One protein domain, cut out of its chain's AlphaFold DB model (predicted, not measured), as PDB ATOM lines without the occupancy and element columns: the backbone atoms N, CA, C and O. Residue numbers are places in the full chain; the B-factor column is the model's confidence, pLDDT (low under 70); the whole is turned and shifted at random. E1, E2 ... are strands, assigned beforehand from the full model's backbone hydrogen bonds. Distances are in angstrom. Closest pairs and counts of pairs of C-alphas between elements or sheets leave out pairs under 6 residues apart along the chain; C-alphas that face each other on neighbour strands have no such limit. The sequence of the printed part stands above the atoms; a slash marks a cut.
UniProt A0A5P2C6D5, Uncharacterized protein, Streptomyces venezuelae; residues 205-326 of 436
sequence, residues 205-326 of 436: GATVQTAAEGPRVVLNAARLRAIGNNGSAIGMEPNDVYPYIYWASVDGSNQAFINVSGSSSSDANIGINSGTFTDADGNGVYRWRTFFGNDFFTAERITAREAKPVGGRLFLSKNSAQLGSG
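Overview. This is residues 205 to 326 of the 436 residues of an uncharacterized protein of Streptomyces venezuelae (UniProt A0A5P2C6D5). Picture one long, flat, twisted wall: ten strands, E1 to E10, stand side by side in chain order, each folding back beside the one before. Near the E10 end of the wall, E8 and E9 bend, and the loop between them turns out over one face; the long link from E6 to E7 reaches beyond the strand ends. The printed part has 122 residues, with no named helix and ten named strands, class all strand. The sheet, in the order E1 E2 E3 E4 E5 E6 E7 E8 E9 E10, is antiparallel throughout and forms a meander, each strand the antiparallel neighbour of the one before. The whole is loose, with a radius of gyration of the C-alphas of 17.2 A, and spans 52 by 40 by 18 A.

Arrangement. Start at E5, residues 255 to 261, whose centre lies 2.9 A from the mean of the C-alphas. Its neighbour E4, residues 244 to 248, has N 247 and O 256 at 2.8 A. Next comes E3, residues 233 to 237, with N 246 and O 235 at 2.9 A. E2, residues 224 to 227, pairs with E3 through N 226 and O 234, 2.8 A. The edge strand E1, residues 216 to 219, has N 218 and O 225 of E2 at 2.8 A. On the other side of E5, look at E6, residues 269 to 273, where N 261 and O 269 are 2.7 A apart. E7, residues 285 to 292, stands antiparallel to E6 at 150 degrees, with N 272 and O 290 at 2.8 A. E8, residues 296 to 303, bends by 69 degrees at residue 299; N 289 and O 300 are 2.9 A apart. E9, residues 309 to 317, bends by 103 degrees at residue 312; N 297 and O 316 are 2.8 A apart. The other edge strand, E10, residues 320 to 325, has N 313 and O 324 at 2.7 A. E1 and E10 are apart.

Along the chain. Find C-alpha 216 at (162.452, 208.187, 132.390), where E1 begins. E7 runs 23.1 A from C-alpha 285 at (156.922, 177.687, 134.950) to C-alpha 292; E8 measures 19.6 A, E5 16.9 A and E9 16.0 A. E10 ends at C-alpha 325, (145.844, 169.023, 123.475).

Size, cuts and confidence. The two C-alphas farthest apart, Ala 212 and Asn 319, are 54.2 A apart. The sheet is twisted, its strands' lines turning by 42 degrees from edge to edge. The printed part has no cut; the link from E6 to E7, 11 residues, is long. Confidence is low at residues 325 to 326.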
ATOM      1  N   GLY A 205     176.875 207.921 119.756       83.06
ATOM      2  CA  GLY A 205     177.428 207.317 120.979       83.06
ATOM      3  C   GLY A 205     176.927 207.907 122.304       83.06
ATOM      4  O   GLY A 205     177.408 207.506 123.362       83.06
ATOM      5  N   ALA A 206     175.976 208.844 122.277       85.56
ATOM      6  CA  ALA A 206     175.433 209.444 123.491       85.56
ATOM      7  C   ALA A 206     174.325 208.587 124.121       85.56
ATOM      8  O   ALA A 206     173.626 207.832 123.445       85.56
ATOM      9  N   THR A 207     174.138 208.761 125.431       94.25
ATOM     10  CA  THR A 207     172.894 208.384 126.109       94.25
ATOM     11  C   THR A 207     171.998 209.611 126.167       94.25
ATOM     12  O   THR A 207     172.390 210.628 126.738       94.25
ATOM     13  N   VAL A 208     170.800 209.511 125.601       94.12
ATOM     14  CA  VAL A 208     169.747 210.515 125.757       94.12
ATOM     15  C   VAL A 208     168.787 209.996 126.817       94.12
ATOM     16  O   VAL A 208     168.192 208.933 126.639       94.12
ATOM     17  N   GLN A 209     168.662 210.718 127.930       95.81
ATOM     18  CA  GLN A 209     167.753 210.348 129.010       95.81
ATOM     19  C   GLN A 209     167.006 211.555 129.574       95.81
ATOM     20  O   GLN A 209     167.579 212.634 129.695       95.81
ATOM     21  N   THR A 210     165.737 211.367 129.940       95.50
ATOM     22  CA  THR A 210     164.881 212.461 130.438       95.50
ATOM     23  C   THR A 210     165.049 212.748 131.932       95.50
ATOM     24  O   THR A 210     164.683 213.826 132.384       95.50
ATOM     25  N   ALA A 211     165.584 211.799 132.707       94.69
ATOM     26  CA  ALA A 211     165.912 211.960 134.124       94.69
ATOM     27  C   ALA A 211     167.007 210.961 134.532       94.69
ATOM     28  O   ALA A 211     167.182 209.933 133.875       94.69
ATOM     29  N   ALA A 212     167.738 211.252 135.614       92.62
ATOM     30  CA  ALA A 212     168.764 210.351 136.151       92.62
ATOM     31  C   ALA A 212     168.154 209.137 136.879       92.62
ATOM     32  O   ALA A 212     168.658 208.020 136.767       92.62
ATOM     33  N   GLU A 213     167.035 209.347 137.574       93.25
ATOM     34  CA  GLU A 213     166.333 208.340 138.372       93.25
ATOM     35  C   GLU A 213     164.814 208.421 138.152       93.25
ATOM     36  O   GLU A 213     164.317 209.347 137.512       93.25
ATOM     37  N   GLY A 214     164.071 207.432 138.661       94.75
ATOM     38  CA  GLY A 214     162.608 207.414 138.578       94.75
ATOM     39  C   GLY A 214     162.060 207.245 137.147       94.75
ATOM     40  O   GLY A 214     162.702 206.569 136.326       94.75
ATOM     41  N   PRO A 215     160.871 207.809 136.845       97.38
ATOM     42  CA  PRO A 215     160.274 207.752 135.515       97.38
ATOM     43  C   PRO A 215     161.168 208.416 134.466       97.38
ATOM     44  O   PRO A 215     161.500 209.595 134.579       97.38
ATOM     45  N   ARG A 216     161.551 207.671 133.428       97.81
ATOM     46  CA  ARG A 216     162.452 208.187 132.390       97.81
ATOM     47  C   ARG A 216     162.371 207.420 131.083       97.81
ATOM     48  O   ARG A 216     162.092 206.225 131.080       97.81
ATOM     49  N   VAL A 217     162.696 208.092 129.986       97.94
ATOM     50  CA  VAL A 217     163.026 207.455 128.705       97.94
ATOM     51  C   VAL A 217     164.538 207.468 128.550       97.94
ATOM     52  O   VAL A 217     165.161 208.481 128.846       97.94
ATOM     53  N   VAL A 218     165.118 206.351 128.117       97.31
ATOM     54  CA  VAL A 218     166.550 206.178 127.864       97.31
ATOM     55  C   VAL A 218     166.733 205.636 126.452       97.31
ATOM     56  O   VAL A 218     166.199 204.578 126.121       97.31
ATOM     57  N   LEU A 219     167.516 206.343 125.644       96.25
ATOM     58  CA  LEU A 219     168.000 205.904 124.340       96.25
ATOM     59  C   LEU A 219     169.527 205.852 124.383       96.25
ATOM     60  O   LEU A 219     170.179 206.848 124.699       96.25
ATOM     61  N   ASN A 220     170.100 204.693 124.078       95.12
ATOM     62  CA  ASN A 220     171.544 204.512 123.964       95.12
ATOM     63  C   ASN A 220     171.876 203.472 122.884       95.12
ATOM     64  O   ASN A 220     170.984 202.941 122.226       95.12
ATOM     65  N   ALA A 221     173.165 203.165 122.714       92.50
ATOM     66  CA  ALA A 221     173.629 202.205 121.711       92.50
ATOM     67  C   ALA A 221     173.076 200.777 121.904       92.50
ATOM     68  O   ALA A 221     173.048 199.999 120.954       92.50
ATOM     69  N   ALA A 222     172.647 200.424 123.119       92.81
ATOM     70  CA  ALA A 222     172.107 199.104 123.406       92.81
ATOM     71  C   ALA A 222     170.605 199.013 123.105       92.81
ATOM     72  O   ALA A 222     170.177 198.003 122.553       92.81
ATOM     73  N   ARG A 223     169.815 200.032 123.483       95.56
ATOM     74  CA  ARG A 223     168.344 199.950 123.496       95.56
ATOM     75  C   ARG A 223     167.617 201.288 123.596       95.56
ATOM     76  O   ARG A 223     168.185 202.307 123.998       95.56
ATOM     77  N   LEU A 224     166.309 201.224 123.343       96.94
ATOM     78  CA  LEU A 224     165.314 202.219 123.751       96.94
ATOM     79  C   LEU A 224     164.499 201.655 124.925       96.94
ATOM     80  O   LEU A 224     163.962 200.555 124.822       96.94
ATOM     81  N   ARG A 225     164.376 202.394 126.033       97.44
ATOM     82  CA  ARG A 225     163.627 201.951 127.220       97.44
ATOM     83  C   ARG A 225     162.898 203.106 127.902       97.44
ATOM     84  O   ARG A 225     163.526 204.082 128.294       97.44
ATOM     85  N   ALA A 226     161.597 202.960 128.113       98.06
ATOM     86  CA  ALA A 226     160.773 203.834 128.940       98.06
ATOM     87  C   ALA A 226     160.465 203.147 130.277       98.06
ATOM     88  O   ALA A 226     160.033 201.996 130.302       98.06
ATOM     89  N   ILE A 227     160.693 203.841 131.388       97.62
ATOM     90  CA  ILE A 227     160.503 203.352 132.757       97.62
ATOM     91  C   ILE A 227     159.402 204.193 133.399       97.62
ATOM     92  O   ILE A 227     159.489 205.420 133.418       97.62
ATOM     93  N   GLY A 228     158.362 203.531 133.898       96.62
ATOM     94  CA  GLY A 228     157.262 204.162 134.619       96.62
ATOM     95  C   GLY A 228     157.593 204.418 136.090       96.62
ATOM     96  O   GLY A 228     158.579 203.914 136.624       96.62
ATOM     97  N   ASN A 229     156.721 205.162 136.773       95.88
ATOM     98  CA  ASN A 229     156.905 205.531 138.182       95.88
ATOM     99  C   ASN A 229     157.008 204.332 139.133       95.88
ATOM    100  O   ASN A 229     157.723 204.384 140.126       95.88
ATOM    101  N   ASN A 230     156.338 203.235 138.791       94.44
ATOM    102  CA  ASN A 230     156.324 202.024 139.601       94.44
ATOM    103  C   ASN A 230     157.447 201.047 139.216       94.44
ATOM    104  O   ASN A 230     157.389 199.902 139.626       94.44
ATOM    105  N   GLY A 231     158.416 201.431 138.377       93.25
ATOM    106  CA  GLY A 231     159.524 200.559 137.948       93.25
ATOM    107  C   GLY A 231     159.233 199.669 136.733       93.25
ATOM    108  O   GLY A 231     160.170 199.261 136.046       93.25
ATOM    109  N   SER A 232     157.957 199.445 136.391       96.44
ATOM    110  CA  SER A 232     157.562 198.763 135.149       96.44
ATOM    111  C   SER A 232     158.148 199.471 133.928       96.44
ATOM    112  O   SER A 232     158.191 200.705 133.898       96.44
ATOM    113  N   ALA A 233     158.541 198.723 132.901       97.44
ATOM    114  CA  ALA A 233     159.189 199.301 131.728       97.44
ATOM    115  C   ALA A 233     158.631 198.767 130.410       97.44
ATOM    116  O   ALA A 233     158.175 197.630 130.333       97.44
ATOM    117  N   ILE A 234     158.725 199.588 129.369       98.19
ATOM    118  CA  ILE A 234     158.522 199.197 127.972       98.19
ATOM    119  C   ILE A 234     159.840 199.456 127.254       98.19
ATOM    120  O   ILE A 234     160.446 200.510 127.452       98.19
ATOM    121  N   GLY A 235     160.309 198.525 126.433       97.94
ATOM    122  CA  GLY A 235     161.570 198.722 125.729       97.94
ATOM    123  C   GLY A 235     161.691 197.927 124.447       97.94
ATOM    124  O   GLY A 235     160.836 197.108 124.123       97.94
ATOM    125  N   MET A 236     162.766 198.208 123.720       98.12
ATOM    126  CA  MET A 236     163.157 197.526 122.495       98.12
ATOM    127  C   MET A 236     164.604 197.070 122.641       98.12
ATOM    128  O   MET A 236     165.458 197.897 122.962       98.12
ATOM    129  N   GLU A 237     164.878 195.797 122.384       96.81
ATOM    130  CA  GLU A 237     166.228 195.222 122.384       96.81
ATOM    131  C   GLU A 237     166.610 194.877 120.930       96.81
ATOM    132  O   GLU A 237     166.332 193.777 120.448       96.81
ATOM    133  N   PRO A 238     167.174 195.838 120.169       95.75
ATOM    134  CA  PRO A 238     167.453 195.671 118.741       95.75
ATOM    135  C   PRO A 238     168.678 194.800 118.444       95.75
ATOM    136  O   PRO A 238     168.835 194.341 117.319       95.75
ATOM    137  N   ASN A 239     169.559 194.610 119.430       93.81
ATOM    138  CA  ASN A 239     170.842 193.924 119.260       93.81
ATOM    139  C   ASN A 239     170.778 192.419 119.572       93.81
ATOM    140  O   ASN A 239     171.784 191.724 119.424       93.81
ATOM    141  N   ASP A 240     169.628 191.914 120.024       92.56
ATOM    142  CA  ASP A 240     169.427 190.480 120.209       92.56
ATOM    143  C   ASP A 240     169.333 189.755 118.860       92.56
ATOM    144  O   ASP A 240     168.885 190.323 117.865       92.56
ATOM    145  N   VAL A 241     169.708 188.468 118.834       89.44
ATOM    146  CA  VAL A 241     169.606 187.608 117.630       89.44
ATOM    147  C   VAL A 241     168.188 187.634 117.048       89.44
ATOM    148  O   VAL A 241     167.998 187.596 115.835       89.44
ATOM    149  N   TYR A 242     167.203 187.736 117.938       91.38
ATOM    150  CA  TYR A 242     165.793 187.898 117.633       91.38
ATOM    151  C   TYR A 242     165.300 189.193 118.283       91.38
ATOM    152  O   TYR A 242     164.825 189.142 119.420       91.38
ATOM    153  N   PRO A 243     165.425 190.348 117.602       94.44
ATOM    154  CA  PRO A 243     165.044 191.635 118.162       94.44
ATOM    155  C   PRO A 243     163.604 191.633 118.663       94.44
ATOM    156  O   PRO A 243     162.716 191.041 118.033       94.44
ATOM    157  N   TYR A 244     163.363 192.311 119.785       96.88
ATOM    158  CA  TYR A 244     162.043 192.323 120.403       96.88
ATOM    159  C   TYR A 244     161.668 193.640 121.062       96.88
ATOM    160  O   TYR A 244     162.509 194.437 121.471       96.88
ATOM    161  N   ILE A 245     160.359 193.823 121.194       98.19
ATOM    162  CA  ILE A 245     159.731 194.825 122.048       98.19
ATOM    163  C   ILE A 245     159.197 194.099 123.279       98.19
ATOM    164  O   ILE A 245     158.596 193.034 123.139       98.19
ATOM    165  N   TYR A 246     159.400 194.651 124.471       98.31
ATOM    166  CA  TYR A 246     158.980 194.026 125.723       98.31
ATOM    167  C   TYR A 246     158.220 194.964 126.653       98.31
ATOM    168  O   TYR A 246     158.349 196.188 126.594       98.31
ATOM    169  N   TRP A 247     157.485 194.338 127.570       98.25
ATOM    170  CA  TRP A 247     156.857 194.935 128.739       98.25
ATOM    171  C   TRP A 247     157.357 194.192 129.972       98.25
ATOM    172  O   TRP A 247     157.048 193.013 130.159       98.25
ATOM    173  N   ALA A 248     158.146 194.872 130.793       97.94
ATOM    174  CA  ALA A 248     158.718 194.329 132.012       97.94
ATOM    175  C   ALA A 248     157.834 194.633 133.227       97.94
ATOM    176  O   ALA A 248     157.288 195.730 133.380       97.94
ATOM    177  N   SER A 249     157.756 193.644 134.110       96.56
ATOM    178  CA  SER A 249     157.241 193.765 135.475       96.56
ATOM    179  C   SER A 249     157.994 194.826 136.288       96.56
ATOM    180  O   SER A 249     159.067 195.293 135.907       96.56
ATOM    181  N   VAL A 250     157.404 195.222 137.417       95.62
ATOM    182  CA  VAL A 250     157.907 196.276 138.316       95.62
ATOM    183  C   VAL A 250     159.334 196.017 138.811       95.62
ATOM    184  O   VAL A 250     160.149 196.935 138.830       95.62
ATOM    185  N   ASP A 251     159.642 194.776 139.181       93.62
ATOM    186  CA  ASP A 251     160.959 194.344 139.665       93.62
ATOM    187  C   ASP A 251     161.920 193.955 138.525       93.62
ATOM    188  O   ASP A 251     163.091 193.663 138.765       93.62
ATOM    189  N   GLY A 252     161.433 193.947 137.280       93.19
ATOM    190  CA  GLY A 252     162.176 193.525 136.099       93.19
ATOM    191  C   GLY A 252     162.459 192.022 136.024       93.19
ATOM    192  O   GLY A 252     163.204 191.612 135.136       93.19
ATOM    193  N   SER A 253     161.889 191.197 136.910       94.38
ATOM    194  CA  SER A 253     162.157 189.750 136.939       94.38
ATOM    195  C   SER A 253     161.430 188.986 135.828       94.38
ATOM    196  O   SER A 253     161.836 187.890 135.445       94.38
ATOM    197  N   ASN A 254     160.361 189.572 135.289       96.00
ATOM    198  CA  ASN A 254     159.500 188.951 134.292       96.00
ATOM    199  C   ASN A 254     159.106 189.927 133.176       96.00
ATOM    200  O   ASN A 254     158.897 191.115 133.438       96.00
ATOM    201  N   GLN A 255     158.947 189.427 131.946       97.12
ATOM    202  CA  GLN A 255     158.589 190.257 130.794       97.12
ATOM    203  C   GLN A 255     157.743 189.525 129.745       97.12
ATOM    204  O   GLN A 255     158.028 188.384 129.382       97.12
ATOM    205  N   ALA A 256     156.731 190.213 129.220       98.25
ATOM    206  CA  ALA A 256     156.064 189.841 127.974       98.25
ATOM    207  C   ALA A 256     156.799 190.486 126.797       98.25
ATOM    208  O   ALA A 256     157.353 191.573 126.956       98.25
ATOM    209  N   PHE A 257     156.807 189.855 125.623       98.06
ATOM    210  CA  PHE A 257     157.495 190.411 124.459       98.06
ATOM    211  C   PHE A 257     156.906 189.975 123.119       98.06
ATOM    212  O   PHE A 257     156.298 188.909 122.998       98.06
ATOM    213  N   ILE A 258     157.142 190.805 122.106       98.12
ATOM    214  CA  ILE A 258     156.924 190.504 120.693       98.12
ATOM    215  C   ILE A 258     158.283 190.509 120.008       98.12
ATOM    216  O   ILE A 258     159.004 191.498 120.119       98.12
ATOM    217  N   ASN A 259     158.626 189.435 119.306       96.62
ATOM    218  CA  ASN A 259     159.933 189.269 118.680       96.62
ATOM    219  C   ASN A 259     159.826 188.820 117.224       96.62
ATOM    220  O   ASN A 259     158.885 188.120 116.841       96.62
ATOM    221  N   VAL A 260     160.848 189.159 116.438       94.38
ATOM    222  CA  VAL A 260     161.123 188.423 115.200       94.38
ATOM    223  C   VAL A 260     161.541 187.007 115.586       94.38
ATOM    224  O   VAL A 260     162.266 186.805 116.552       94.38
ATOM    225  N   SER A 261     161.067 186.008 114.859       89.00
ATOM    226  CA  SER A 261     161.372 184.599 115.083       89.00
ATOM    227  C   SER A 261     161.659 183.915 113.755       89.00
ATOM    228  O   SER A 261     161.278 184.409 112.694       89.00
ATOM    229  N   GLY A 262     162.354 182.784 113.801       85.62
ATOM    230  CA  GLY A 262     162.793 182.124 112.583       85.62
ATOM    231  C   GLY A 262     163.798 181.019 112.833       85.62
ATOM    232  O   GLY A 262     164.511 181.027 113.833       85.62
ATOM    233  N   SER A 263     163.857 180.080 111.903       82.56
ATOM    234  CA  SER A 263     164.874 179.029 111.823       82.56
ATOM    235  C   SER A 263     166.067 179.428 110.946       82.56
ATOM    236  O   SER A 263     167.112 178.782 110.994       82.56
ATOM    237  N   SER A 264     165.922 180.503 110.165       84.56
ATOM    238  CA  SER A 264     166.948 181.059 109.286       84.56
ATOM    239  C   SER A 264     167.068 182.579 109.448       84.56
ATOM    240  O   SER A 264     166.157 183.235 109.950       84.56
ATOM    241  N   SER A 265     168.172 183.162 108.973       83.25
ATOM    242  CA  SER A 265     168.376 184.619 108.961       83.25
ATOM    243  C   SER A 265     167.475 185.369 107.973       83.25
ATOM    244  O   SER A 265     167.452 186.595 107.987       83.25
ATOM    245  N   SER A 266     166.776 184.656 107.083       87.31
ATOM    246  CA  SER A 266     165.803 185.235 106.147       87.31
ATOM    247  C   SER A 266     164.364 185.186 106.658       87.31
ATOM    248  O   SER A 266     163.484 185.781 106.039       87.31
ATOM    249  N   ASP A 267     164.110 184.472 107.755       89.94
ATOM    250  CA  ASP A 267     162.770 184.354 108.315       89.94
ATOM    251  C   ASP A 267     162.399 185.651 109.052       89.94
ATOM    252  O   ASP A 267     163.184 186.195 109.829       89.94
ATOM    253  N   ALA A 268     161.174 186.125 108.836       92.25
ATOM    254  CA  ALA A 268     160.605 187.292 109.511       92.25
ATOM    255  C   ALA A 268     159.293 186.923 110.223       92.25
ATOM    256  O   ALA A 268     158.308 187.661 110.171       92.25
ATOM    257  N   ASN A 269     159.259 185.744 110.852       95.19
ATOM    258  CA  ASN A 269     158.077 185.258 111.559       95.19
ATOM    259  C   ASN A 269     157.854 186.091 112.827       95.19
ATOM    260  O   ASN A 269     158.805 186.605 113.415       95.19
ATOM    261  N   ILE A 270     156.616 186.185 113.309       96.75
ATOM    262  CA  ILE A 270     156.295 186.984 114.504       96.75
ATOM    263  C   ILE A 270     155.955 186.060 115.669       96.75
ATOM    264  O   ILE A 270     155.030 185.253 115.579       96.75
ATOM    265  N   GLY A 271     156.682 186.213 116.776       96.44
ATOM    266  CA  GLY A 271     156.361 185.601 118.061       96.44
ATOM    267  C   GLY A 271     155.744 186.626 119.007       96.44
ATOM    268  O   GLY A 271     156.289 187.710 119.189       96.44
ATOM    269  N   ILE A 272     154.624 186.283 119.632       97.69
ATOM    270  CA  ILE A 272     153.991 187.057 120.703       97.69
ATOM    271  C   ILE A 272     153.992 186.183 121.940       97.69
ATOM    272  O   ILE A 272     153.474 185.069 121.910       97.69
ATOM    273  N   ASN A 273     154.564 186.669 123.033       97.38
ATOM    274  CA  ASN A 273     154.773 185.844 124.204       97.38
ATOM    275  C   ASN A 273     154.424 186.583 125.495       97.38
ATOM    276  O   ASN A 273     154.863 187.712 125.721       97.38
ATOM    277  N   SER A 274     153.700 185.915 126.391       97.56
ATOM    278  CA  SER A 274     153.471 186.424 127.744       97.56
ATOM    279  C   SER A 274     154.753 186.388 128.578       97.56
ATOM    280  O   SER A 274     155.719 185.694 128.231       97.56
ATOM    281  N   GLY A 275     154.721 187.061 129.730       96.62
ATOM    282  CA  GLY A 275     155.622 186.743 130.833       96.62
ATOM    283  C   GLY A 275     155.452 185.300 131.302       96.62
ATOM    284  O   GLY A 275     154.488 184.612 130.947       96.62
ATOM    285  N   THR A 276     156.412 184.843 132.090       95.75
ATOM    286  CA  THR A 276     156.349 183.543 132.748       95.75
ATOM    287  C   THR A 276     155.334 183.552 133.891       95.75
ATOM    288  O   THR A 276     155.116 184.583 134.525       95.75
ATOM    289  N   PHE A 277     154.687 182.421 134.145       94.56
ATOM    290  CA  PHE A 277     153.756 182.239 135.257       94.56
ATOM    291  C   PHE A 277     153.809 180.797 135.763       94.56
ATOM    292  O   PHE A 277     154.267 179.904 135.051       94.56
ATOM    293  N   THR A 278     153.337 180.567 136.981       93.44
ATOM    294  CA  THR A 278     153.164 179.232 137.563       93.44
ATOM    295  C   THR A 278     151.676 178.915 137.679       93.44
ATOM    296  O   THR A 278     150.868 179.798 137.967       93.44
ATOM    297  N   ASP A 279     151.300 177.662 137.423       85.88
ATOM    298  CA  ASP A 279     149.933 177.199 137.690       85.88
ATOM    299  C   ASP A 279     149.686 177.111 139.211       85.88
ATOM    300  O   ASP A 279     150.632 177.086 140.004       85.88
ATOM    301  N   ALA A 280     148.414 177.021 139.620       79.56
ATOM    302  CA  ALA A 280     148.012 176.919 141.029       79.56
ATOM    303  C   ALA A 280     148.670 175.738 141.770       79.56
ATOM    304  O   ALA A 280     148.915 175.822 142.970       79.56
ATOM    305  N   ASP A 281     149.018 174.680 141.035       74.94
ATOM    306  CA  ASP A 281     149.654 173.476 141.570       74.94
ATOM    307  C   ASP A 281     151.174 173.639 141.786       74.94
ATOM    308  O   ASP A 281     151.833 172.713 142.251       74.94
ATOM    309  N   GLY A 282     151.764 174.784 141.411       74.94
ATOM    310  CA  GLY A 282     153.168 175.143 141.669       74.94
ATOM    311  C   GLY A 282     154.234 174.343 140.902       74.94
ATOM    312  O   GLY A 282     155.417 174.660 140.990       74.94
ATOM    313  N   ASN A 283     153.841 173.334 140.123       74.56
ATOM    314  CA  ASN A 283     154.747 172.322 139.565       74.56
ATOM    315  C   ASN A 283     155.444 172.701 138.243       74.56
ATOM    316  O   ASN A 283     156.119 171.864 137.640       74.56
ATOM    317  N   GLY A 284     155.318 173.941 137.767       82.19
ATOM    318  CA  GLY A 284     155.981 174.352 136.532       82.19
ATOM    319  C   GLY A 284     155.901 175.842 136.247       82.19
ATOM    320  O   GLY A 284     154.972 176.522 136.675       82.19
ATOM    321  N   VAL A 285     156.894 176.330 135.501       93.19
ATOM    322  CA  VAL A 285     156.922 177.687 134.950       93.19
ATOM    323  C   VAL A 285     156.542 177.609 133.478       93.19
ATOM    324  O   VAL A 285     157.183 176.907 132.687       93.19
ATOM    325  N   TYR A 286     155.505 178.343 133.111       95.00
ATOM    326  CA  TYR A 286     154.881 178.320 131.799       95.00
ATOM    327  C   TYR A 286     154.863 179.707 131.173       95.00
ATOM    328  O   TYR A 286     155.090 180.716 131.839       95.00
ATOM    329  N   ARG A 287     154.566 179.752 129.877       95.44
ATOM    330  CA  ARG A 287     154.176 180.976 129.177       95.44
ATOM    331  C   ARG A 287     153.145 180.671 128.100       95.44
ATOM    332  O   ARG A 287     153.133 179.572 127.544       95.44
ATOM    333  N   TRP A 288     152.331 181.663 127.771       96.25
ATOM    334  CA  TRP A 288     151.519 181.656 126.563       96.25
ATOM    335  C   TRP A 288     152.342 182.200 125.406       96.25
ATOM    336  O   TRP A 288     153.071 183.186 125.564       96.25
ATOM    337  N   ARG A 289     152.214 181.560 124.246       95.50
ATOM    338  CA  ARG A 289     152.807 182.034 123.003       95.50
ATOM    339  C   ARG A 289     151.815 181.960 121.858       95.50
ATOM    340  O   ARG A 289     151.018 181.025 121.778       95.50
ATOM    341  N   THR A 290     151.965 182.896 120.940       97.00
ATOM    342  CA  THR A 290     151.365 182.854 119.614       97.00
ATOM    343  C   THR A 290     152.472 183.049 118.591       97.00
ATOM    344  O   THR A 290     153.253 183.991 118.717       97.00
ATOM    345  N   PHE A 291     152.549 182.181 117.585       95.25
ATOM    346  CA  PHE A 291     153.471 182.347 116.464       95.25
ATOM    347  C   PHE A 291     152.722 182.498 115.152       95.25
ATOM    348  O   PHE A 291     151.793 181.745 114.863       95.25
ATOM    349  N   PHE A 292     153.204 183.436 114.349       95.75
ATOM    350  CA  PHE A 292     152.871 183.612 112.946       95.75
ATOM    351  C   PHE A 292     154.099 183.209 112.134       95.75
ATOM    352  O   PHE A 292     154.969 184.036 111.858       95.75
ATOM    353  N   GLY A 293     154.198 181.914 111.855       93.62
ATOM    354  CA  GLY A 293     155.230 181.321 111.018       93.62
ATOM    355  C   GLY A 293     154.884 181.395 109.533       93.62
ATOM    356  O   GLY A 293     153.736 181.611 109.143       93.62
ATOM    357  N   ASN A 294     155.891 181.173 108.699       91.94
ATOM    358  CA  ASN A 294     155.747 181.035 107.251       91.94
ATOM    359  C   ASN A 294     154.978 179.764 106.838       91.94
ATOM    360  O   ASN A 294     154.377 179.732 105.767       91.94
ATOM    361  N   ASP A 295     154.990 178.723 107.669       90.06
ATOM    362  CA  ASP A 295     154.396 177.408 107.405       90.06
ATOM    363  C   ASP A 295     153.306 176.998 108.413       90.06
ATOM    364  O   ASP A 295     152.512 176.088 108.128       90.06
ATOM    365  N   PHE A 296     153.229 177.678 109.562       91.81
ATOM    366  CA  PHE A 296     152.188 177.468 110.560       91.81
ATOM    367  C   PHE A 296     151.802 178.735 111.335       91.81
ATOM    368  O   PHE A 296     152.588 179.658 111.523       91.81
ATOM    369  N   PHE A 297     150.590 178.727 111.876       95.19
ATOM    370  CA  PHE A 297     150.152 179.584 112.968       95.19
ATOM    371  C   PHE A 297     149.876 178.715 114.194       95.19
ATOM    372  O   PHE A 297     149.266 177.651 114.074       95.19
ATOM    373  N   THR A 298     150.293 179.149 115.381       94.19
ATOM    374  CA  THR A 298     149.959 178.447 116.629       94.19
ATOM    375  C   THR A 298     149.633 179.426 117.740       94.19
ATOM    376  O   THR A 298     150.246 180.486 117.815       94.19
ATOM    377  N   ALA A 299     148.710 179.051 118.618       95.62
ATOM    378  CA  ALA A 299     148.474 179.690 119.906       95.62
ATOM    379  C   ALA A 299     148.407 178.593 120.973       95.62
ATOM    380  O   ALA A 299     147.543 177.713 120.917       95.62
ATOM    381  N   GLU A 300     149.346 178.610 121.913       93.81
ATOM    382  CA  GLU A 300     149.528 177.512 122.861       93.81
ATOM    383  C   GLU A 300     150.224 177.954 124.153       93.81
ATOM    384  O   GLU A 300     150.886 178.994 124.220       93.81
ATOM    385  N   ARG A 301     150.092 177.123 125.187       92.81
ATOM    386  CA  ARG A 301     150.889 177.214 126.410       92.81
ATOM    387  C   ARG A 301     152.116 176.321 126.279       92.81
ATOM    388  O   ARG A 301     151.990 175.181 125.841       92.81
ATOM    389  N   ILE A 302     153.282 176.807 126.700       92.44
ATOM    390  CA  ILE A 302     154.529 176.033 126.711       92.44
ATOM    391  C   ILE A 302     155.226 176.063 128.069       92.44
ATOM    392  O   ILE A 302     155.030 176.993 128.855       92.44
ATOM    393  N   THR A 303     156.098 175.087 128.324       92.31
ATOM    394  CA  THR A 303     157.083 175.177 129.413       92.31
ATOM    395  C   THR A 303     158.096 176.285 129.121       92.31
ATOM    396  O   THR A 303     158.578 176.425 127.997       92.31
ATOM    397  N   ALA A 304     158.455 177.083 130.128       89.06
ATOM    398  CA  ALA A 304     159.362 178.217 129.939       89.06
ATOM    399  C   ALA A 304     160.804 177.794 129.598       89.06
ATOM    400  O   ALA A 304     161.510 178.539 128.925       89.06
ATOM    401  N   ARG A 305     161.237 176.604 130.042       85.69
ATOM    402  CA  ARG A 305     162.620 176.123 129.871       85.69
ATOM    403  C   ARG A 305     162.865 175.396 128.548       85.69
ATOM    404  O   ARG A 305     163.912 175.579 127.947       85.69
ATOM    405  N   GLU A 306     161.924 174.556 128.123       86.75
ATOM    406  CA  GLU A 306     162.105 173.654 126.972       86.75
ATOM    407  C   GLU A 306     161.189 174.004 125.796       86.75
ATOM    408  O   GLU A 306     161.249 173.355 124.757       86.75
ATOM    409  N   ALA A 307     160.317 175.006 125.960       89.44
ATOM    410  CA  ALA A 307     159.328 175.412 124.969       89.44
ATOM    411  C   ALA A 307     158.416 174.267 124.486       89.44
ATOM    412  O   ALA A 307     157.907 174.305 123.362       89.44
ATOM    413  N   LYS A 308     158.184 173.268 125.348       89.31
ATOM    414  CA  LYS A 308     157.310 172.126 125.064       89.31
ATOM    415  C   LYS A 308     155.845 172.523 125.239       89.31
ATOM    416  O   LYS A 308     155.531 173.064 126.302       89.31
ATOM    417  N   PRO A 309     154.959 172.260 124.262       88.69
ATOM    418  CA  PRO A 309     153.520 172.482 124.402       88.69
ATOM    419  C   PRO A 309     152.928 171.745 125.608       88.69
ATOM    420  O   PRO A 309     153.252 170.584 125.843       88.69
ATOM    421  N   VAL A 310     152.048 172.407 126.366       86.31
ATOM    422  CA  VAL A 310     151.360 171.830 127.532       86.31
ATOM    423  C   VAL A 310     149.873 172.170 127.496       86.31
ATOM    424  O   VAL A 310     149.477 173.313 127.728       86.31
ATOM    425  N   GLY A 311     149.034 171.150 127.323       82.12
ATOM    426  CA  GLY A 311     147.581 171.304 127.266       82.12
ATOM    427  C   GLY A 311     147.088 171.732 125.884       82.12
ATOM    428  O   GLY A 311     147.669 171.352 124.867       82.12
ATOM    429  N   GLY A 312     145.976 172.471 125.856       81.94
ATOM    430  CA  GLY A 312     145.295 172.879 124.628       81.94
ATOM    431  C   GLY A 312     146.109 173.837 123.753       81.94
ATOM    432  O   GLY A 312     146.775 174.744 124.254       81.94
ATOM    433  N   ARG A 313     146.003 173.657 122.437       87.38
ATOM    434  CA  ARG A 313     146.549 174.524 121.395       87.38
ATOM    435  C   ARG A 313     145.568 174.703 120.245       87.38
ATOM    436  O   ARG A 313     144.769 173.814 119.941       87.38
ATOM    437  N   LEU A 314     145.695 175.841 119.578       91.88
ATOM    438  CA  LEU A 314     145.219 176.059 118.220       91.88
ATOM    439  C   LEU A 314     146.438 176.000 117.305       91.88
ATOM    440  O   LEU A 314     147.366 176.772 117.504       91.88
ATOM    441  N   PHE A 315     146.436 175.116 116.313       90.00
ATOM    442  CA  PHE A 315     147.528 174.996 115.352       90.00
ATOM    443  C   PHE A 315     146.989 174.885 113.938       90.00
ATOM    444  O   PHE A 315     146.187 174.007 113.636       90.00
ATOM    445  N   LEU A 316     147.451 175.765 113.066       91.69
ATOM    446  CA  LEU A 316     147.097 175.812 111.660       91.69
ATOM    447  C   LEU A 316     148.383 175.638 110.862       91.69
ATOM    448  O   LEU A 316     149.322 176.396 111.052       91.69
ATOM    449  N   SER A 317     148.433 174.667 109.967       89.62
ATOM    450  CA  SER A 317     149.534 174.466 109.025       89.62
ATOM    451  C   SER A 317     148.980 174.276 107.622       89.62
ATOM    452  O   SER A 317     147.770 174.119 107.438       89.62
ATOM    453  N   LYS A 318     149.862 174.194 106.620       88.44
ATOM    454  CA  LYS A 318     149.440 173.901 105.238       88.44
ATOM    455  C   LYS A 318     148.610 172.608 105.113       88.44
ATOM    456  O   LYS A 318     147.836 172.472 104.173       88.44
ATOM    457  N   ASN A 319     148.815 171.646 106.020       84.50
ATOM    458  CA  ASN A 319     148.239 170.303 105.929       84.50
ATOM    459  C   ASN A 319     147.061 170.083 106.889       84.50
ATOM    460  O   ASN A 319     146.333 169.104 106.733       84.50
ATOM    461  N   SER A 320     146.897 170.919 107.919       80.56
ATOM    462  CA  SER A 320     145.927 170.648 108.983       80.56
ATOM    463  C   SER A 320     145.566 171.882 109.800       80.56
ATOM    464  O   SER A 320     146.429 172.709 110.080       80.56
ATOM    465  N   ALA A 321     144.330 171.922 110.295       83.06
ATOM    466  CA  ALA A 321     143.907 172.782 111.394       83.06
ATOM    467  C   ALA A 321     143.549 171.905 112.601       83.06
ATOM    468  O   ALA A 321     142.786 170.948 112.472       83.06
ATOM    469  N   GLN A 322     144.117 172.204 113.763       81.12
ATOM    470  CA  GLN A 322     143.969 171.434 114.991       81.12
ATOM    471  C   GLN A 322     143.524 172.357 116.124       81.12
ATOM    472  O   GLN A 322     144.124 173.408 116.349       81.12
ATOM    473  N   LEU A 323     142.493 171.933 116.855       85.25
ATOM    474  CA  LEU A 323     142.094 172.487 118.145       85.25
ATOM    475  C   LEU A 323     142.105 171.329 119.145       85.25
ATOM    476  O   LEU A 323     141.317 170.392 119.003       85.25
ATOM    477  N   GLY A 324     143.021 171.338 120.111       78.12
ATOM    478  CA  GLY A 324     143.130 170.232 121.065       78.12
ATOM    479  C   GLY A 324     144.432 170.205 121.846       78.12
ATOM    480  O   GLY A 324     145.238 171.117 121.737       78.12
ATOM    481  N   SER A 325     144.637 169.173 122.663       68.25
ATOM    482  CA  SER A 325     145.844 169.023 123.475       68.25
ATOM    483  C   SER A 325     147.006 168.429 122.682       68.25
ATOM    484  O   SER A 325     146.898 167.285 122.257       68.25
ATOM    485  N   GLY A 326     148.094 169.201 122.538       62.16
ATOM    486  CA  GLY A 326     149.452 168.765 122.157       62.16
ATOM    487  C   GLY A 326     149.612 167.625 121.133       62.16
ATOM    488  O   GLY A 326     148.757 167.380 120.290       62.16
TER     489      GLY A 326